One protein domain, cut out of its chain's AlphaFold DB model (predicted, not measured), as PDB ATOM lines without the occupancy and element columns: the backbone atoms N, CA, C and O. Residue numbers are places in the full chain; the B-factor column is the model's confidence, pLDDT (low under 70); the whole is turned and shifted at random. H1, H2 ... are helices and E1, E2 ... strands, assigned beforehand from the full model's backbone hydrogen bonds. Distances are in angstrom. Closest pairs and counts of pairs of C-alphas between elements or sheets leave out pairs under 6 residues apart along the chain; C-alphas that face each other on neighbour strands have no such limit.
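What this domain is: This is residues 479 to 543, 602 to 647 and 860 to 901 of the 901 residues of the protein "Tuberin-like protein" of Rhizoctonia solani AG-3 Rhs1AP (UniProt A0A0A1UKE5). A twisted sheet of four long strands, with a short fifth strand at one edge, has helices over both faces: H3 and H4 lie side by side on one face near the turns E1 to E2 and E3 to E4, H1 lies on the same face toward the strands' other ends, and H2 covers part of the opposite face. H5 lies off the sheet, beyond the edge made by E5, at the far end of a long stretch without a named element, residues 876 to 887. The printed part has 153 residues, with five named helices and five named strands in the order H1 E1 E2 E3 E4 H2 E5 H3 H4 H5. The sheet runs E4, E3, E2, E1, E5, all antiparallel, and the class is mixed, helices and strands. The whole is compact, with a radius of gyration of the C-alphas of 17.2 A, and flat in outline, spanning 55 by 45 by 23 A.

How they stand to each other: E1, residues 499 to 507, E2, residues 510 to 517, E3, residues 522 to 529, and E4, residues 532 to 539, form a meander, each strand the antiparallel neighbour of the one before, through three hairpins. N 505 and O 512 are 2.8 A apart between E1 and E2, N 513 and O 526 2.8 A between E2 and E3, and N 525 and O 536 2.9 A between E3 and E4, each within hydrogen-bond range. E5, residues 628 to 630, is an edge strand antiparallel to E1, with N 506 and O 628 2.9 A apart. H4, residues 861 to 875, is on the sheet at a height of 9.6 A, over E3, E1 and, only just, with 3 of its C-alphas, E2. It runs across the strands, at 85 degrees to E1 on the local plane; its closest C-alphas to E2 are those of Ile 869 and Ser 510, 7.3 A. H3, residues 634 to 645, touches H4 on the same face, the closest C-alphas being those of Leu 643 and Arg 865, 6.2 A; they run opposite ways at a shallow tilt of 7 degrees. H1, residues 483 to 489, also on that face, lies over E3 and runs slantwise to the strands, only just, at 59 degrees on the local plane. H2, residues 607 to 613, is on the opposite face, over E2 at a height of 8.6 A, with the C-alphas of Pro 607 and Ile 514 closest, 5.6 A. H5, residues 888 to 895, is not on the sheet and is apart from H4. Every O i to N i+4 pair is within hydrogen-bond range in H1, H2, H3 and H5; in H4, 10 of 11 are.

Where its parts are: E1 begins at C-alpha 499, (136.764, 158.036, 160.243), and is 22.6 A long. E2, E3 and E4 measure 22.4 A, 23.1 A and 23.7 A, and E5 6.2 A. H4 is 21.5 A long and H3 16.6 A. H1 begins at C-alpha 483, (136.712, 161.438, 143.602), and is 9.9 A long; H2 is 10.6 A and H5 10.3 A, ending at C-alpha 895, (147.663, 178.054, 179.595).

The domain as a whole: The two C-alphas farthest apart are those of Gly 493 and Asp 886, 56.1 A. Residues 544 to 601 are not printed, with 9.8 A between C-alphas 543 and 602; residues 648 to 859 are not printed, with 9.5 A between C-alphas 647 and 860. The links H2 to E5 and H4 to H5 are long. Mean pLDDT of the printed part is 81.4, and 32 residues are under 70, among them 491 to 498, 620 to 626 and 879 to 886.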
ATOM      1  N   PRO A 479     129.355 171.565 149.927       85.88
ATOM      2  CA  PRO A 479     130.476 170.862 149.319       85.88
ATOM      3  C   PRO A 479     129.995 169.819 148.305       85.88
ATOM      4  O   PRO A 479     129.053 169.070 148.574       85.88
ATOM      5  N   ARG A 480     130.696 169.714 147.173       82.88
ATOM      6  CA  ARG A 480     130.539 168.601 146.227       82.88
ATOM      7  C   ARG A 480     131.429 167.430 146.631       82.88
ATOM      8  O   ARG A 480     132.522 167.624 147.165       82.88
ATOM      9  N   MET A 481     130.979 166.208 146.361       79.94
ATOM     10  CA  MET A 481     131.826 165.025 146.526       79.94
ATOM     11  C   MET A 481     132.849 164.971 145.388       79.94
ATOM     12  O   MET A 481     132.475 164.929 144.220       79.94
ATOM     13  N   SER A 482     134.138 164.995 145.729       84.44
ATOM     14  CA  SER A 482     135.223 164.779 144.771       84.44
ATOM     15  C   SER A 482     135.681 163.323 144.807       84.44
ATOM     16  O   SER A 482     135.644 162.687 145.862       84.44
ATOM     17  N   SER A 483     136.177 162.807 143.682       82.81
ATOM     18  CA  SER A 483     136.712 161.438 143.602       82.81
ATOM     19  C   SER A 483     137.868 161.206 144.582       82.81
ATOM     20  O   SER A 483     137.994 160.125 145.148       82.81
ATOM     21  N   LEU A 484     138.681 162.241 144.844       84.75
ATOM     22  CA  LEU A 484     139.728 162.191 145.868       84.75
ATOM     23  C   LEU A 484     139.128 162.005 147.265       84.75
ATOM     24  O   LEU A 484     139.564 161.130 148.005       84.75
ATOM     25  N   ARG A 485     138.117 162.805 147.624       83.56
ATOM     26  CA  ARG A 485     137.445 162.695 148.924       83.56
ATOM     27  C   ARG A 485     136.829 161.310 149.102       83.56
ATOM     28  O   ARG A 485     136.984 160.716 150.161       83.56
ATOM     29  N   GLU A 486     136.182 160.782 148.069       83.69
ATOM     30  CA  GLU A 486     135.613 159.432 148.082       83.69
ATOM     31  C   GLU A 486     136.687 158.353 148.284       83.69
ATOM     32  O   GLU A 486     136.528 157.492 149.146       83.69
ATOM     33  N   SER A 487     137.811 158.447 147.569       81.81
ATOM     34  CA  SER A 487     138.920 157.498 147.699       81.81
ATOM     35  C   SER A 487     139.611 157.547 149.063       81.81
ATOM     36  O   SER A 487     140.073 156.512 149.538       81.81
ATOM     37  N   VAL A 488     139.731 158.728 149.681       82.31
ATOM     38  CA  VAL A 488     140.372 158.881 150.999       82.31
ATOM     39  C   VAL A 488     139.431 158.430 152.122       82.31
ATOM     40  O   VAL A 488     139.890 157.846 153.101       82.31
ATOM     41  N   LEU A 489     138.121 158.662 151.979       79.75
ATOM     42  CA  LEU A 489     137.116 158.183 152.933       79.75
ATOM     43  C   LEU A 489     136.926 156.662 152.857       79.75
ATOM     44  O   LEU A 489     136.776 156.024 153.893       79.75
ATOM     45  N   ASN A 490     136.951 156.079 151.656       77.31
ATOM     46  CA  ASN A 490     136.700 154.654 151.436       77.31
ATOM     47  C   ASN A 490     137.888 153.994 150.709       77.31
ATOM     48  O   ASN A 490     137.819 153.782 149.494       77.31
ATOM     49  N   PRO A 491     138.987 153.653 151.409       69.88
ATOM     50  CA  PRO A 491     140.109 152.977 150.774       69.88
ATOM     51  C   PRO A 491     139.704 151.566 150.299       69.88
ATOM     52  O   PRO A 491     138.957 150.865 151.003       69.88
ATOM     53  N   PRO A 492     140.187 151.125 149.118       61.06
ATOM     54  CA  PRO A 492     139.826 149.835 148.539       61.06
ATOM     55  C   PRO A 492     140.230 148.688 149.476       61.06
ATOM     56  O   PRO A 492     141.384 148.587 149.881       61.06
ATOM     57  N   GLY A 493     139.267 147.828 149.828       63.53
ATOM     58  CA  GLY A 493     139.467 146.685 150.732       63.53
ATOM     59  C   GLY A 493     139.026 146.901 152.186       63.53
ATOM     60  O   GLY A 493     139.110 145.969 152.979       63.53
ATOM     61  N   SER A 494     138.518 148.087 152.547       59.66
ATOM     62  CA  SER A 494     137.988 148.362 153.891       59.66
ATOM     63  C   SER A 494     136.451 148.347 153.927       59.66
ATOM     64  O   SER A 494     135.793 148.965 153.096       59.66
ATOM     65  N   SER A 495     135.864 147.628 154.890       51.22
ATOM     66  CA  SER A 495     134.406 147.481 155.064       51.22
ATOM     67  C   SER A 495     133.847 148.246 156.275       51.22
ATOM     68  O   SER A 495     132.790 147.889 156.790       51.22
ATOM     69  N   GLY A 496     134.557 149.264 156.779       56.62
ATOM     70  CA  GLY A 496     134.149 150.043 157.959       56.62
ATOM     71  C   GLY A 496     134.241 151.555 157.742       56.62
ATOM     72  O   GLY A 496     134.907 151.993 156.810       56.62
ATOM     73  N   GLU A 497     133.590 152.347 158.607       60.09
ATOM     74  CA  GLU A 497     133.573 153.819 158.523       60.09
ATOM     75  C   GLU A 497     134.990 154.410 158.453       60.09
ATOM     76  O   GLU A 497     135.793 154.202 159.361       60.09
ATOM     77  N   GLY A 498     135.295 155.172 157.398       68.00
ATOM     78  CA  GLY A 498     136.615 155.758 157.117       68.00
ATOM     79  C   GLY A 498     137.159 156.778 158.124       68.00
ATOM     80  O   GLY A 498     138.257 157.299 157.928       68.00
ATOM     81  N   VAL A 499     136.417 157.069 159.193       78.31
ATOM     82  CA  VAL A 499     136.764 158.036 160.243       78.31
ATOM     83  C   VAL A 499     137.271 157.284 161.474       78.31
ATOM     84  O   VAL A 499     136.609 156.364 161.947       78.31
ATOM     85  N   VAL A 500     138.442 157.670 161.987       81.38
ATOM     86  CA  VAL A 500     139.082 157.067 163.172       81.38
ATOM     87  C   VAL A 500     138.643 157.785 164.443       81.38
ATOM     88  O   VAL A 500     138.151 157.157 165.375       81.38
ATOM     89  N   ALA A 501     138.770 159.111 164.470       85.94
ATOM     90  CA  ALA A 501     138.290 159.945 165.562       85.94
ATOM     91  C   ALA A 501     137.659 161.226 165.014       85.94
ATOM     92  O   ALA A 501     138.003 161.717 163.939       85.94
ATOM     93  N   SER A 502     136.726 161.797 165.768       90.56
ATOM     94  CA  SER A 502     136.132 163.091 165.449       90.56
ATOM     95  C   SER A 502     135.962 163.900 166.719       90.56
ATOM     96  O   SER A 502     135.698 163.329 167.771       90.56
ATOM     97  N   LYS A 503     136.118 165.218 166.639       92.12
ATOM     98  CA  LYS A 503     135.773 166.151 167.716       92.12
ATOM     99  C   LYS A 503     135.112 167.383 167.110       92.12
ATOM    100  O   LYS A 503     135.410 167.756 165.970       92.12
ATOM    101  N   SER A 504     134.217 168.005 167.871       92.50
ATOM    102  CA  SER A 504     133.474 169.186 167.436       92.50
ATOM    103  C   SER A 504     133.603 170.332 168.433       92.50
ATOM    104  O   SER A 504     133.528 170.140 169.645       92.50
ATOM    105  N   TRP A 505     133.720 171.548 167.907       91.00
ATOM    106  CA  TRP A 505     133.826 172.783 168.672       91.00
ATOM    107  C   TRP A 505     132.765 173.781 168.226       91.00
ATOM    108  O   TRP A 505     132.510 173.963 167.032       91.00
ATOM    109  N   VAL A 506     132.173 174.476 169.193       89.62
ATOM    110  CA  VAL A 506     131.261 175.594 168.948       89.62
ATOM    111  C   VAL A 506     132.046 176.901 169.025       89.62
ATOM    112  O   VAL A 506     132.572 177.264 170.077       89.62
ATOM    113  N   PHE A 507     132.078 177.627 167.909       86.31
ATOM    114  CA  PHE A 507     132.690 178.948 167.776       86.31
ATOM    115  C   PHE A 507     131.606 179.973 167.434       86.31
ATOM    116  O   PHE A 507     131.150 180.056 166.290       86.31
ATOM    117  N   GLY A 508     131.158 180.752 168.422       85.56
ATOM    118  CA  GLY A 508     130.080 181.728 168.227       85.56
ATOM    119  C   GLY A 508     128.775 181.065 167.761       85.56
ATOM    120  O   GLY A 508     128.165 180.319 168.527       85.56
ATOM    121  N   ASN A 509     128.375 181.351 166.515       90.06
ATOM    122  CA  ASN A 509     127.222 180.758 165.816       90.06
ATOM    123  C   ASN A 509     127.646 179.716 164.755       90.06
ATOM    124  O   ASN A 509     126.921 179.486 163.791       90.06
ATOM    125  N   SER A 510     128.824 179.103 164.899       92.25
ATOM    126  CA  SER A 510     129.343 178.077 163.987       92.25
ATOM    127  C   SER A 510     129.765 176.814 164.733       92.25
ATOM    128  O   SER A 510     130.155 176.874 165.900       92.25
ATOM    129  N   ILE A 511     129.671 175.670 164.056       93.62
ATOM    130  CA  ILE A 511     130.099 174.368 164.573       93.62
ATOM    131  C   ILE A 511     131.190 173.841 163.646       93.62
ATOM    132  O   ILE A 511     130.938 173.592 162.465       93.62
ATOM    133  N   ILE A 512     132.397 173.675 164.176       93.56
ATOM    134  CA  ILE A 512     133.538 173.121 163.448       93.56
ATOM    135  C   ILE A 512     133.729 171.685 163.909       93.56
ATOM    136  O   ILE A 512     133.761 171.423 165.104       93.56
ATOM    137  N   THR A 513     133.818 170.749 162.974       93.56
ATOM    138  CA  THR A 513     134.068 169.332 163.251       93.56
ATOM    139  C   THR A 513     135.330 168.915 162.525       93.56
ATOM    140  O   THR A 513     135.425 169.104 161.316       93.56
ATOM    141  N   ILE A 514     136.293 168.367 163.256       93.62
ATOM    142  CA  ILE A 514     137.526 167.822 162.689       93.62
ATOM    143  C   ILE A 514     137.446 166.306 162.829       93.62
ATOM    144  O   ILE A 514     137.089 165.788 163.889       93.62
ATOM    145  N   LYS A 515     137.733 165.604 161.739       91.56
ATOM    146  CA  LYS A 515     137.738 164.149 161.642       91.56
ATOM    147  C   LYS A 515     139.121 163.699 161.202       91.56
ATOM    148  O   LYS A 515     139.654 164.217 160.221       91.56
ATOM    149  N   THR A 516     139.690 162.735 161.902       89.81
ATOM    150  CA  THR A 516     140.905 162.044 161.476       89.81
ATOM    151  C   THR A 516     140.493 160.820 160.678       89.81
ATOM    152  O   THR A 516     139.579 160.086 161.061       89.81
ATOM    153  N   LEU A 517     141.091 160.655 159.502       86.69
ATOM    154  CA  LEU A 517     140.720 159.598 158.569       86.69
ATOM    155  C   LEU A 517     141.625 158.382 158.764       86.69
ATOM    156  O   LEU A 517     142.731 158.497 159.286       86.69
ATOM    157  N   ARG A 518     141.159 157.211 158.322       77.56
ATOM    158  CA  ARG A 518     141.944 155.966 158.390       77.56
ATOM    159  C   ARG A 518     143.237 156.041 157.592       77.56
ATOM    160  O   ARG A 518     144.224 155.419 157.961       77.56
ATOM    161  N   HIS A 519     143.238 156.789 156.489       75.62
ATOM    162  CA  HIS A 519     144.470 157.018 155.757       75.62
ATOM    163  C   HIS A 519     145.403 157.889 156.605       75.62
ATOM    164  O   HIS A 519     145.103 159.056 156.860       75.62
ATOM    165  N   SER A 520     146.556 157.325 156.980       73.12
ATOM    166  CA  SER A 520     147.613 158.004 157.739       73.12
ATOM    167  C   SER A 520     147.849 159.431 157.227       73.12
ATOM    168  O   SER A 520     148.008 159.651 156.020       73.12
ATOM    169  N   GLY A 521     147.817 160.390 158.156       77.69
ATOM    170  CA  GLY A 521     148.063 161.809 157.905       77.69
ATOM    171  C   GLY A 521     146.903 162.599 157.290       77.69
ATOM    172  O   GLY A 521     147.066 163.802 157.110       77.69
ATOM    173  N   TRP A 522     145.747 162.003 156.977       86.88
ATOM    174  CA  TRP A 522     144.614 162.750 156.412       86.88
ATOM    175  C   TRP A 522     143.593 163.196 157.461       86.88
ATOM    176  O   TRP A 522     143.216 162.463 158.376       86.88
ATOM    177  N   LEU A 523     143.101 164.416 157.268       90.44
ATOM    178  CA  LEU A 523     142.138 165.107 158.112       90.44
ATOM    179  C   LEU A 523     141.008 165.668 157.245       90.44
ATOM    180  O   LEU A 523     141.258 166.252 156.189       90.44
ATOM    181  N   GLU A 524     139.772 165.562 157.716       91.50
ATOM    182  CA  GLU A 524     138.618 166.260 157.151       91.50
ATOM    183  C   GLU A 524     138.108 167.300 158.153       91.50
ATOM    184  O   GLU A 524     137.837 166.994 159.314       91.50
ATOM    185  N   ILE A 525     137.962 168.542 157.697       93.62
ATOM    186  CA  ILE A 525     137.477 169.660 158.506       93.62
ATOM    187  C   ILE A 525     136.155 170.130 157.919       93.62
ATOM    188  O   ILE A 525     136.096 170.556 156.767       93.62
ATOM    189  N   GLU A 526     135.099 170.101 158.721       93.69
ATOM    190  CA  GLU A 526     133.761 170.549 158.350       93.69
ATOM    191  C   GLU A 526     133.376 171.785 159.167       93.69
ATOM    192  O   GLU A 526     133.265 171.729 160.390       93.69
ATOM    193  N   CYS A 527     133.127 172.905 158.495       94.12
ATOM    194  CA  CYS A 527     132.666 174.144 159.109       94.12
ATOM    195  C   CYS A 527     131.191 174.372 158.767       94.12
ATOM    196  O   CYS A 527     130.843 174.679 157.623       94.12
ATOM    197  N   ARG A 528     130.314 174.218 159.764       94.62
ATOM    198  CA  ARG A 528     128.870 174.452 159.650       94.62
ATOM    199  C   ARG A 528     128.525 175.837 160.170       94.62
ATOM    200  O   ARG A 528     128.691 176.134 161.353       94.62
ATOM    201  N   ARG A 529     128.004 176.669 159.275       94.12
ATOM    202  CA  ARG A 529     127.527 178.027 159.548       94.12
ATOM    203  C   ARG A 529     126.063 178.184 159.114       94.12
ATOM    204  O   ARG A 529     125.563 177.344 158.348       94.12
ATOM    205  N   PRO A 530     125.363 179.241 159.566       93.81
ATOM    206  CA  PRO A 530     124.039 179.590 159.057       93.81
ATOM    207  C   PRO A 530     124.016 179.688 157.529       93.81
ATOM    208  O   PRO A 530     123.185 179.043 156.898       93.81
ATOM    209  N   SER A 531     125.002 180.370 156.939       92.50
ATOM    210  CA  SER A 531     125.152 180.542 155.485       92.50
ATOM    211  C   SER A 531     125.473 179.256 154.702       92.50
ATOM    212  O   SER A 531     125.483 179.280 153.474       92.50
ATOM    213  N   GLY A 532     125.753 178.130 155.377       92.19
ATOM    214  CA  GLY A 532     125.964 176.814 154.756       92.19
ATOM    215  C   GLY A 532     127.137 176.005 155.320       92.19
ATOM    216  O   GLY A 532     127.620 176.281 156.418       92.19
ATOM    217  N   LEU A 533     127.630 175.028 154.557       92.31
ATOM    218  CA  LEU A 533     128.670 174.074 154.967       92.31
ATOM    219  C   LEU A 533     129.913 174.203 154.076       92.31
ATOM    220  O   LEU A 533     129.800 174.183 152.855       92.31
ATOM    221  N   SER A 534     131.095 174.279 154.683       92.88
ATOM    222  CA  SER A 534     132.379 174.231 153.974       92.88
ATOM    223  C   SER A 534     133.207 173.059 154.478       92.88
ATOM    224  O   SER A 534     133.268 172.826 155.685       92.88
ATOM    225  N   THR A 535     133.839 172.324 153.566       92.06
ATOM    226  CA  THR A 535     134.663 171.159 153.904       92.06
ATOM    227  C   THR A 535     136.052 171.301 153.318       92.06
ATOM    228  O   THR A 535     136.185 171.627 152.139       92.06
ATOM    229  N   PHE A 536     137.069 170.996 154.115       92.25
ATOM    230  CA  PHE A 536     138.463 170.984 153.695       92.25
ATOM    231  C   PHE A 536     139.047 169.603 153.955       92.25
ATOM    232  O   PHE A 536     138.867 169.042 155.034       92.25
ATOM    233  N   LEU A 537     139.731 169.063 152.951       91.81
ATOM    234  CA  LEU A 537     140.497 167.833 153.073       91.81
ATOM    235  C   LEU A 537     141.972 168.223 153.173       91.81
ATOM    236  O   LEU A 537     142.501 168.865 152.266       91.81
ATOM    237  N   CYS A 538     142.613 167.867 154.278       90.44
ATOM    238  CA  CYS A 538     143.985 168.249 154.587       90.44
ATOM    239  C   CYS A 538     144.849 166.999 154.756       90.44
ATOM    240  O   CYS A 538     144.413 166.015 155.351       90.44
ATOM    241  N   LYS A 539     146.087 167.055 154.262       88.69
ATOM    242  CA  LYS A 539     147.110 166.035 154.494       88.69
ATOM    243  C   LYS A 539     148.225 166.654 155.324       88.69
ATOM    244  O   LYS A 539     148.766 167.688 154.943       88.69
ATOM    245  N   LEU A 540     148.556 166.035 156.449       86.69
ATOM    246  CA  LEU A 540     149.723 166.394 157.237       86.69
ATOM    247  C   LEU A 540     150.974 165.905 156.505       86.69
ATOM    248  O   LEU A 540     151.118 164.711 156.243       86.69
ATOM    249  N   GLU A 541     151.867 166.830 156.169       85.38
ATOM    250  CA  GLU A 541     153.138 166.505 155.510       85.38
ATOM    251  C   GLU A 541     154.230 166.134 156.520       85.38
ATOM    252  O   GLU A 541     155.115 165.340 156.216       85.38
ATOM    253  N   ASN A 542     154.134 166.650 157.749       81.38
ATOM    254  CA  ASN A 542     155.071 166.411 158.846       81.38
ATOM    255  C   ASN A 542     154.858 165.038 159.510       81.38
ATOM    256  O   ASN A 542     154.620 164.954 160.714       81.38
ATOM    257  N   VAL A 543     154.920 163.959 158.730       69.69
ATOM    258  CA  VAL A 543     154.828 162.589 159.252       69.69
ATOM    259  C   VAL A 543     156.210 162.154 159.736       69.69
ATOM    260  O   VAL A 543     157.175 162.162 158.971       69.69
ATOM    261  N   GLU A 602     151.601 153.416 161.366       57.44
ATOM    262  CA  GLU A 602     150.339 154.165 161.394       57.44
ATOM    263  C   GLU A 602     150.403 155.256 162.475       57.44
ATOM    264  O   GLU A 602     150.588 154.977 163.658       57.44
ATOM    265  N   MET A 603     150.327 156.517 162.048       65.12
ATOM    266  CA  MET A 603     150.375 157.673 162.935       65.12
ATOM    267  C   MET A 603     148.966 157.945 163.459       65.12
ATOM    268  O   MET A 603     148.102 158.411 162.714       65.12
ATOM    269  N   GLU A 604     148.745 157.679 164.743       72.38
ATOM    270  CA  GLU A 604     147.515 158.062 165.429       72.38
ATOM    271  C   GLU A 604     147.502 159.579 165.647       72.38
ATOM    272  O   GLU A 604     148.315 160.137 166.383       72.38
ATOM    273  N   LEU A 605     146.584 160.261 164.965       82.12
ATOM    274  CA  LEU A 605     146.412 161.704 165.058       82.12
ATOM    275  C   LEU A 605     145.098 162.007 165.778       82.12
ATOM    276  O   LEU A 605     144.037 161.550 165.351       82.12
ATOM    277  N   ASP A 606     145.160 162.796 166.851       87.31
ATOM    278  CA  ASP A 606     143.968 163.301 167.535       87.31
ATOM    279  C   ASP A 606     143.478 164.609 166.871       87.31
ATOM    280  O   ASP A 606     144.296 165.491 166.585       87.31
ATOM    281  N   PRO A 607     142.161 164.790 166.633       88.81
ATOM    282  CA  PRO A 607     141.625 165.994 165.989       88.81
ATOM    283  C   PRO A 607     141.986 167.319 166.687       88.81
ATOM    284  O   PRO A 607     142.085 168.357 166.027       88.81
ATOM    285  N   SER A 608     142.202 167.300 168.006       89.31
ATOM    286  CA  SER A 608     142.585 168.466 168.810       89.31
ATOM    287  C   SER A 608     143.954 169.022 168.424       89.31
ATOM    288  O   SER A 608     144.171 170.227 168.551       89.31
ATOM    289  N   TYR A 609     144.857 168.188 167.885       88.38
ATOM    290  CA  TYR A 609     146.162 168.641 167.397       88.38
ATOM    291  C   TYR A 609     146.003 169.742 166.345       88.38
ATOM    292  O   TYR A 609     146.607 170.806 166.466       88.38
ATOM    293  N   PHE A 610     145.144 169.514 165.346       88.88
ATOM    294  CA  PHE A 610     144.901 170.486 164.283       88.88
ATOM    295  C   PHE A 610     144.176 171.734 164.804       88.88
ATOM    296  O   PHE A 610     144.535 172.854 164.441       88.88
ATOM    297  N   ALA A 611     143.188 171.556 165.691       86.75
ATOM    298  CA  ALA A 611     142.462 172.670 166.303       86.75
ATOM    299  C   ALA A 611     143.402 173.625 167.059       86.75
ATOM    300  O   ALA A 611     143.269 174.845 166.942       86.75
ATOM    301  N   LEU A 612     144.385 173.073 167.777       87.19
ATOM    302  CA  LEU A 612     145.386 173.844 168.504       87.19
ATOM    303  C   LEU A 612     146.300 174.650 167.563       87.19
ATOM    304  O   LEU A 612     146.599 175.799 167.878       87.19
ATOM    305  N   GLN A 613     146.686 174.111 166.396       87.56
ATOM    306  CA  GLN A 613     147.537 174.832 165.428       87.56
ATOM    307  C   GLN A 613     146.864 176.080 164.837       87.56
ATOM    308  O   GLN A 613     147.542 177.043 164.490       87.56
ATOM    309  N   LEU A 614     145.532 176.078 164.722       85.56
ATOM    310  CA  LEU A 614     144.759 177.235 164.252       85.56
ATOM    311  C   LEU A 614     144.312 178.166 165.385       85.56
ATOM    312  O   LEU A 614     143.649 179.178 165.138       85.56
ATOM    313  N   SER A 615     144.639 177.825 166.629       81.50
ATOM    314  CA  SER A 615     144.266 178.625 167.784       81.50
ATOM    315  C   SER A 615     145.206 179.819 167.979       81.50
ATOM    316  O   SER A 615     146.385 179.746 167.641       81.50
ATOM    317  N   PRO A 616     144.740 180.916 168.605       76.38
ATOM    318  CA  PRO A 616     145.606 182.031 168.981       76.38
ATOM    319  C   PRO A 616     146.515 181.715 170.188       76.38
ATOM    320  O   PRO A 616     147.078 182.637 170.773       76.38
ATOM    321  N   TYR A 617     146.634 180.453 170.625       76.25
ATOM    322  CA  TYR A 617     147.503 180.073 171.741       76.25
ATOM    323  C   TYR A 617     148.969 180.455 171.443       76.25
ATOM    324  O   TYR A 617     149.430 180.223 170.327       76.25
ATOM    325  N   PRO A 618     149.730 181.019 172.406       71.12
ATOM    326  CA  PRO A 618     149.426 181.190 173.831       71.12
ATOM    327  C   PRO A 618     148.862 182.576 174.221       71.12
ATOM    328  O   PRO A 618     149.136 183.058 175.322       71.12
ATOM    329  N   ASP A 619     148.074 183.247 173.371       70.81
ATOM    330  CA  ASP A 619     147.439 184.523 173.738       70.81
ATOM    331  C   ASP A 619     146.313 184.313 174.772       70.81
ATOM    332  O   ASP A 619     145.272 183.698 174.512       70.81
ATOM    333  N   ILE A 620     146.544 184.828 175.980       66.81
ATOM    334  CA  ILE A 620     145.639 184.742 177.135       66.81
ATOM    335  C   ILE A 620     144.523 185.794 177.043       66.81
ATOM    336  O   ILE A 620     143.405 185.554 177.491       66.81
ATOM    337  N   ARG A 621     144.778 186.947 176.402       65.75
ATOM    338  CA  ARG A 621     143.812 188.064 176.322       65.75
ATOM    339  C   ARG A 621     142.618 187.752 175.420       65.75
ATOM    340  O   ARG A 621     141.614 188.456 175.443       65.75
ATOM    341  N   ARG A 622     142.740 186.694 174.620       65.25
ATOM    342  CA  ARG A 622     141.761 186.218 173.642       65.25
ATOM    343  C   ARG A 622     141.170 184.857 174.021       65.25
ATOM    344  O   ARG A 622     140.728 184.119 173.147       65.25
ATOM    345  N   ALA A 623     141.134 184.520 175.313       60.53
ATOM    346  CA  ALA A 623     140.591 183.248 175.798       60.53
ATOM    347  C   ALA A 623     139.138 182.986 175.342       60.53
ATOM    348  O   ALA A 623     138.792 181.848 175.048       60.53
ATOM    349  N   SER A 624     138.318 184.028 175.165       58.47
ATOM    350  CA  SER A 624     136.948 183.926 174.630       58.47
ATOM    351  C   SER A 624     136.858 183.486 173.160       58.47
ATOM    352  O   SER A 624     135.783 183.101 172.704       58.47
ATOM    353  N   LEU A 625     137.968 183.535 172.413       63.34
ATOM    354  CA  LEU A 625     138.071 183.034 171.038       63.34
ATOM    355  C   LEU A 625     138.445 181.546 170.979       63.34
ATOM    356  O   LEU A 625     138.467 180.969 169.892       63.34
ATOM    357  N   ARG A 626     138.730 180.916 172.127       69.31
ATOM    358  CA  ARG A 626     138.948 179.471 172.218       69.31
ATOM    359  C   ARG A 626     137.593 178.790 172.073       69.31
ATOM    360  O   ARG A 626     136.688 179.023 172.871       69.31
ATOM    361  N   GLY A 627     137.420 178.031 170.997       74.88
ATOM    362  CA  GLY A 627     136.164 177.342 170.719       74.88
ATOM    363  C   GLY A 627     135.788 176.429 171.872       74.88
ATOM    364  O   GLY A 627     136.647 175.835 172.515       74.88
ATOM    365  N   ARG A 628     134.491 176.299 172.137       84.06
ATOM    366  CA  ARG A 628     134.014 175.391 173.175       84.06
ATOM    367  C   ARG A 628     134.018 173.970 172.623       84.06
ATOM    368  O   ARG A 628     133.189 173.686 171.758       84.06
ATOM    369  N   LEU A 629     134.892 173.097 173.126       85.88
ATOM    370  CA  LEU A 629     134.832 171.660 172.840       85.88
ATOM    371  C   LEU A 629     133.493 171.091 173.329       85.88
ATOM    372  O   LEU A 629     133.010 171.428 174.415       85.88
ATOM    373  N   VAL A 630     132.872 170.253 172.506       87.81
ATOM    374  CA  VAL A 630     131.552 169.682 172.769       87.81
ATOM    375  C   VAL A 630     131.644 168.157 172.744       87.81
ATOM    376  O   VAL A 630     132.315 167.620 171.862       87.81
ATOM    377  N   PRO A 631     131.005 167.443 173.693       84.62
ATOM    378  CA  PRO A 631     131.013 165.987 173.682       84.62
ATOM    379  C   PRO A 631     130.346 165.448 172.414       84.62
ATOM    380  O   PRO A 631     129.350 165.994 171.940       84.62
ATOM    381  N   ASN A 632     130.880 164.343 171.894       82.12
ATOM    382  CA  ASN A 632     130.267 163.607 170.793       82.12
ATOM    383  C   ASN A 632     129.098 162.769 171.314       82.12
ATOM    384  O   ASN A 632     129.215 161.558 171.490       82.12
ATOM    385  N   ASP A 633     127.985 163.428 171.609       86.94
ATOM    386  CA  ASP A 633     126.771 162.794 172.096       86.94
ATOM    387  C   ASP A 633     125.715 162.617 170.989       86.94
ATOM    388  O   ASP A 633     125.774 163.180 169.888       86.94
ATOM    389  N   ASP A 634     124.692 161.820 171.296       88.00
ATOM    390  CA  ASP A 634     123.532 161.627 170.423       88.00
ATOM    391  C   ASP A 634     122.835 162.948 170.074       88.00
ATOM    392  O   ASP A 634     122.247 163.083 168.994       88.00
ATOM    393  N   LEU A 635     122.867 163.919 170.992       89.31
ATOM    394  CA  LEU A 635     122.258 165.229 170.807       89.31
ATOM    395  C   LEU A 635     122.977 166.013 169.705       89.31
ATOM    396  O   LEU A 635     122.299 166.542 168.817       89.31
ATOM    397  N   LEU A 636     124.311 166.050 169.717       89.94
ATOM    398  CA  LEU A 636     125.134 166.627 168.661       89.94
ATOM    399  C   LEU A 636     124.844 165.926 167.338       89.94
ATOM    400  O   LEU A 636     124.476 166.586 166.369       89.94
ATOM    401  N   GLY A 637     124.901 164.593 167.305       90.81
ATOM    402  CA  GLY A 637     124.638 163.822 166.089       90.81
ATOM    403  C   GLY A 637     123.258 164.111 165.481       90.81
ATOM    404  O   GLY A 637     123.136 164.322 164.272       90.81
ATOM    405  N   ARG A 638     122.203 164.180 166.307       91.19
ATOM    406  CA  ARG A 638     120.843 164.552 165.861       91.19
ATOM    407  C   ARG A 638     120.777 165.999 165.379       91.19
ATOM    408  O   ARG A 638     120.142 166.259 164.359       91.19
ATOM    409  N   THR A 639     121.440 166.918 166.077       91.00
ATOM    410  CA  THR A 639     121.483 168.343 165.717       91.00
ATOM    411  C   THR A 639     122.183 168.548 164.379       91.00
ATOM    412  O   THR A 639     121.630 169.220 163.515       91.00
ATOM    413  N   LEU A 640     123.345 167.927 164.165       92.44
ATOM    414  CA  LEU A 640     124.088 168.006 162.907       92.44
ATOM    415  C   LEU A 640     123.273 167.433 161.743       92.44
ATOM    416  O   LEU A 640     123.137 168.092 160.718       92.44
ATOM    417  N   ARG A 641     122.637 166.265 161.921       91.88
ATOM    418  CA  ARG A 641     121.745 165.687 160.898       91.88
ATOM    419  C   ARG A 641     120.540 166.575 160.597       91.88
ATOM    420  O   ARG A 641     120.135 166.672 159.444       91.88
ATOM    421  N   SER A 642     119.948 167.196 161.616       92.50
ATOM    422  CA  SER A 642     118.858 168.159 161.434       92.50
ATOM    423  C   SER A 642     119.337 169.386 160.661       92.50
ATOM    424  O   SER A 642     118.686 169.792 159.705       92.50
ATOM    425  N   LEU A 643     120.493 169.937 161.033       92.44
ATOM    426  CA  LEU A 643     121.075 171.121 160.413       92.44
ATOM    427  C   LEU A 643     121.456 170.865 158.952       92.44
ATOM    428  O   LEU A 643     121.165 171.693 158.097       92.44
ATOM    429  N   ASP A 644     122.055 169.716 158.646       90.31
ATOM    430  CA  ASP A 644     122.470 169.347 157.287       90.31
ATOM    431  C   ASP A 644     121.267 169.052 156.363       90.31
ATOM    432  O   ASP A 644     121.402 169.108 155.142       90.31
ATOM    433  N   ARG A 645     120.072 168.798 156.925       90.06
ATOM    434  CA  ARG A 645     118.806 168.701 156.171       90.06
ATOM    435  C   ARG A 645     118.187 170.058 155.850       90.06
ATOM    436  O   ARG A 645     117.412 170.140 154.900       90.06
ATOM    437  N   VAL A 646     118.485 171.104 156.626       91.69
ATOM    438  CA  VAL A 646     117.975 172.450 156.330       91.69
ATOM    439  C   VAL A 646     118.747 173.026 155.139       91.69
ATOM    440  O   VAL A 646     119.980 173.110 155.212       91.69
ATOM    441  N   PRO A 647     118.053 173.465 154.073       89.94
ATOM    442  CA  PRO A 647     118.680 174.045 152.892       89.94
ATOM    443  C   PRO A 647     119.633 175.202 153.199       89.94
ATOM    444  O   PRO A 647     119.447 175.961 154.150       89.94
ATOM    445  N   THR A 860     113.490 182.453 156.871       93.12
ATOM    446  CA  THR A 860     114.317 181.932 155.773       93.12
ATOM    447  C   THR A 860     115.121 180.694 156.207       93.12
ATOM    448  O   THR A 860     115.398 180.526 157.403       93.12
ATOM    449  N   PRO A 861     115.576 179.836 155.272       93.19
ATOM    450  CA  PRO A 861     116.398 178.666 155.584       93.19
ATOM    451  C   PRO A 861     117.646 179.011 156.406       93.19
ATOM    452  O   PRO A 861     117.937 178.352 157.406       93.19
ATOM    453  N   TRP A 862     118.351 180.096 156.069       94.56
ATOM    454  CA  TRP A 862     119.519 180.539 156.836       94.56
ATOM    455  C   TRP A 862     119.172 180.963 158.272       94.56
ATOM    456  O   TRP A 862     119.910 180.625 159.203       94.56
ATOM    457  N   ARG A 863     118.029 181.636 158.488       94.62
ATOM    458  CA  ARG A 863     117.532 181.957 159.840       94.62
ATOM    459  C   ARG A 863     117.170 180.690 160.612       94.62
ATOM    460  O   ARG A 863     117.524 180.570 161.784       94.62
ATOM    461  N   ALA A 864     116.523 179.720 159.966       94.75
ATOM    462  CA  ALA A 864     116.207 178.434 160.583       94.75
ATOM    463  C   ALA A 864     117.480 177.695 161.041       94.75
ATOM    464  O   ALA A 864     117.530 177.184 162.162       94.75
ATOM    465  N   ARG A 865     118.545 177.714 160.226       95.38
ATOM    466  CA  ARG A 865     119.865 177.160 160.582       95.38
ATOM    467  C   ARG A 865     120.478 177.868 161.790       95.38
ATOM    468  O   ARG A 865     120.929 177.201 162.719       95.38
ATOM    469  N   LEU A 866     120.447 179.204 161.819       95.38
ATOM    470  CA  LEU A 866     120.923 179.986 162.965       95.38
ATOM    471  C   LEU A 866     120.164 179.625 164.251       95.38
ATOM    472  O   LEU A 866     120.792 179.377 165.284       95.38
ATOM    473  N   ARG A 867     118.829 179.543 164.191       95.25
ATOM    474  CA  ARG A 867     117.991 179.155 165.337       95.25
ATOM    475  C   ARG A 867     118.320 177.752 165.841       95.25
ATOM    476  O   ARG A 867     118.424 177.571 167.050       95.25
ATOM    477  N   GLN A 868     118.557 176.782 164.954       94.25
ATOM    478  CA  GLN A 868     118.974 175.431 165.352       94.25
ATOM    479  C   GLN A 868     120.331 175.427 166.072       94.25
ATOM    480  O   GLN A 868     120.471 174.776 167.106       94.25
ATOM    481  N   ILE A 869     121.311 176.196 165.584       93.38
ATOM    482  CA  ILE A 869     122.625 176.324 166.237       93.38
ATOM    483  C   ILE A 869     122.486 176.990 167.615       93.38
ATOM    484  O   ILE A 869     123.054 176.510 168.597       93.38
ATOM    485  N   ARG A 870     121.691 178.062 167.725       93.38
ATOM    486  CA  ARG A 870     121.425 178.745 169.005       93.38
ATOM    487  C   ARG A 870     120.678 177.846 169.996       93.38
ATOM    488  O   ARG A 870     121.038 177.812 171.169       93.38
ATOM    489  N   MET A 871     119.695 177.080 169.523       92.88
ATOM    490  CA  MET A 871     118.954 176.099 170.325       92.88
ATOM    491  C   MET A 871     119.852 174.961 170.816       92.88
ATOM    492  O   MET A 871     119.669 174.462 171.922       92.88
ATOM    493  N   TYR A 872     120.825 174.533 170.015       91.44
ATOM    494  CA  TYR A 872     121.825 173.578 170.473       91.44
ATOM    495  C   TYR A 872     122.701 174.184 171.571       91.44
ATOM    496  O   TYR A 872     122.860 173.596 172.637       91.44
ATOM    497  N   LYS A 873     123.195 175.408 171.351       89.69
ATOM    498  CA  LYS A 873     124.030 176.132 172.314       89.69
ATOM    499  C   LYS A 873     123.334 176.344 173.662       89.69
ATOM    500  O   LYS A 873     124.000 176.232 174.685       89.69
ATOM    501  N   SER A 874     122.028 176.617 173.681       89.88
ATOM    502  CA  SER A 874     121.271 176.808 174.929       89.88
ATOM    503  C   SER A 874     121.068 175.521 175.734       89.88
ATOM    504  O   SER A 874     120.837 175.595 176.937       89.88
ATOM    505  N   LYS A 875     121.167 174.349 175.094       89.31
ATOM    506  CA  LYS A 875     121.117 173.042 175.769       89.31
ATOM    507  C   LYS A 875     122.457 172.629 176.371       89.31
ATOM    508  O   LYS A 875     122.488 171.732 177.208       89.31
ATOM    509  N   LEU A 876     123.557 173.242 175.933       86.12
ATOM    510  CA  LEU A 876     124.870 172.973 176.504       86.12
ATOM    511  C   LEU A 876     124.956 173.595 177.905       86.12
ATOM    512  O   LEU A 876     124.450 174.701 178.105       86.12
ATOM    513  N   PRO A 877     125.638 172.947 178.870       81.62
ATOM    514  CA  PRO A 877     125.784 173.502 180.213       81.62
ATOM    515  C   PRO A 877     126.417 174.901 180.144       81.62
ATOM    516  O   PRO A 877     127.252 175.128 179.264       81.62
ATOM    517  N   PRO A 878     126.044 175.866 180.997       70.38
ATOM    518  CA  PRO A 878     126.688 177.174 180.986       70.38
ATOM    519  C   PRO A 878     128.198 176.989 181.164       70.38
ATOM    520  O   PRO A 878     128.636 176.194 181.995       70.38
ATOM    521  N   MET A 879     129.002 177.675 180.346       64.69
ATOM    522  CA  MET A 879     130.430 177.753 180.640       64.69
ATOM    523  C   MET A 879     130.556 178.469 181.979       64.69
ATOM    524  O   MET A 879     129.925 179.512 182.161       64.69
ATOM    525  N   ALA A 880     131.333 177.911 182.910       57.41
ATOM    526  CA  ALA A 880     131.764 178.689 184.057       57.41
ATOM    527  C   ALA A 880     132.433 179.940 183.482       57.41
ATOM    528  O   ALA A 880     133.378 179.831 182.698       57.41
ATOM    529  N   VAL A 881     131.877 181.117 183.771       54.16
ATOM    530  CA  VAL A 881     132.596 182.365 183.544       54.16
ATOM    531  C   VAL A 881     133.733 182.297 184.546       54.16
ATOM    532  O   VAL A 881     133.555 182.636 185.710       54.16
ATOM    533  N   GLU A 882     134.855 181.714 184.137       54.84
ATOM    534  CA  GLU A 882     136.089 181.811 184.894       54.84
ATOM    535  C   GLU A 882     136.439 183.298 184.841       54.84
ATOM    536  O   GLU A 882     136.987 183.790 183.851       54.84
ATOM    537  N   GLU A 883     136.010 184.046 185.865       50.22
ATOM    538  CA  GLU A 883     136.612 185.336 186.178       50.22
ATOM    539  C   GLU A 883     138.115 185.121 186.062       50.22
ATOM    540  O   GLU A 883     138.638 184.157 186.626       50.22
ATOM    541  N   LEU A 884     138.782 185.940 185.244       55.25
ATOM    542  CA  LEU A 884     140.230 185.912 185.093       55.25
ATOM    543  C   LEU A 884     140.824 186.048 186.496       55.25
ATOM    544  O   LEU A 884     140.934 187.154 187.012       55.25
ATOM    545  N   ALA A 885     141.120 184.923 187.143       54.56
ATOM    546  CA  ALA A 885     141.653 184.925 188.487       54.56
ATOM    547  C   ALA A 885     143.023 185.594 188.399       54.56
ATOM    548  O   ALA A 885     143.936 185.056 187.771       54.56
ATOM    549  N   ASP A 886     143.167 186.790 188.964       60.75
ATOM    550  CA  ASP A 886     144.444 187.488 188.936       60.75
ATOM    551  C   ASP A 886     145.523 186.624 189.615       60.75
ATOM    552  O   ASP A 886     145.334 186.082 190.705       60.75
ATOM    553  N   GLY A 887     146.670 186.465 188.946       71.44
ATOM    554  CA  GLY A 887     147.811 185.692 189.448       71.44
ATOM    555  C   GLY A 887     148.053 184.352 188.742       71.44
ATOM    556  O   GLY A 887     147.665 184.137 187.594       71.44
ATOM    557  N   ILE A 888     148.784 183.458 189.415       75.50
ATOM    558  CA  ILE A 888     149.310 182.204 188.841       75.50
ATOM    559  C   ILE A 888     148.179 181.246 188.438       75.50
ATOM    560  O   ILE A 888     148.272 180.615 187.392       75.50
ATOM    561  N   LEU A 889     147.089 181.203 189.209       70.06
ATOM    562  CA  LEU A 889     145.929 180.342 188.948       70.06
ATOM    563  C   LEU A 889     145.197 180.725 187.652       70.06
ATOM    564  O   LEU A 889     144.878 179.853 186.849       70.06
ATOM    565  N   GLY A 890     144.999 182.020 187.380       68.69
ATOM    566  CA  GLY A 890     144.453 182.452 186.089       68.69
ATOM    567  C   GLY A 890     145.418 182.218 184.931       68.69
ATOM    568  O   GLY A 890     144.979 181.910 183.825       68.69
ATOM    569  N   GLN A 891     146.735 182.298 185.166       73.12
ATOM    570  CA  GLN A 891     147.727 181.934 184.148       73.12
ATOM    571  C   GLN A 891     147.758 180.432 183.853       73.12
ATOM    572  O   GLN A 891     147.973 180.066 182.701       73.12
ATOM    573  N   GLU A 892     147.559 179.578 184.853       73.81
ATOM    574  CA  GLU A 892     147.480 178.124 184.698       73.81
ATOM    575  C   GLU A 892     146.252 177.745 183.873       73.81
ATOM    576  O   GLU A 892     146.388 177.130 182.819       73.81
ATOM    577  N   VAL A 893     145.071 178.226 184.264       69.12
ATOM    578  CA  VAL A 893     143.816 178.004 183.531       69.12
ATOM    579  C   VAL A 893     143.898 178.546 182.102       69.12
ATOM    580  O   VAL A 893     143.515 177.875 181.144       69.12
ATOM    581  N   ALA A 894     144.475 179.735 181.913       68.81
ATOM    582  CA  ALA A 894     144.648 180.300 180.582       68.81
ATOM    583  C   ALA A 894     145.742 179.610 179.749       68.81
ATOM    584  O   ALA A 894     145.774 179.806 178.533       68.81
ATOM    585  N   ARG A 895     146.642 178.818 180.335       76.00
ATOM    586  CA  ARG A 895     147.663 178.054 179.595       76.00
ATOM    587  C   ARG A 895     147.356 176.563 179.504       76.00
ATOM    588  O   ARG A 895     148.007 175.877 178.722       76.00
ATOM    589  N   ASP A 896     146.337 176.088 180.208       74.88
ATOM    590  CA  ASP A 896     145.799 174.741 180.069       74.88
ATOM    591  C   ASP A 896     145.024 174.612 178.746       74.88
ATOM    592  O   ASP A 896     143.814 174.832 178.647       74.88
ATOM    593  N   PHE A 897     145.758 174.292 177.679       74.38
ATOM    594  CA  PHE A 897     145.198 174.096 176.344       74.38
ATOM    595  C   PHE A 897     144.329 172.833 176.248       74.38
ATOM    596  O   PHE A 897     143.452 172.785 175.387       74.38
ATOM    597  N   SER A 898     144.506 171.862 177.154       72.56
ATOM    598  CA  SER A 898     143.781 170.584 177.143       72.56
ATOM    599  C   SER A 898     142.295 170.719 177.497       72.56
ATOM    600  O   SER A 898     141.474 169.906 177.082       72.56
ATOM    601  N   ARG A 899     141.914 171.783 178.221       66.56
ATOM    602  CA  ARG A 899     140.504 172.095 178.527       66.56
ATOM    603  C   ARG A 899     139.742 172.693 177.349       66.56
ATOM    604  O   ARG A 899     138.514 172.634 177.317       66.56
ATOM    605  N   SER A 900     140.458 173.338 176.429       65.12
ATOM    606  CA  SER A 900     139.870 174.091 175.313       65.12
ATOM    607  C   SER A 900     139.899 173.322 173.990       65.12
ATOM    608  O   SER A 900     139.033 173.551 173.143       65.12
ATOM    609  N   TYR A 901     140.884 172.436 173.805       62.53
ATOM    610  CA  TYR A 901     141.168 171.773 172.533       62.53
ATOM    611  C   TYR A 901     141.176 170.265 172.656       62.53
ATOM    612  O   TYR A 901     141.960 169.711 173.450       62.53
TER     613      TYR A 901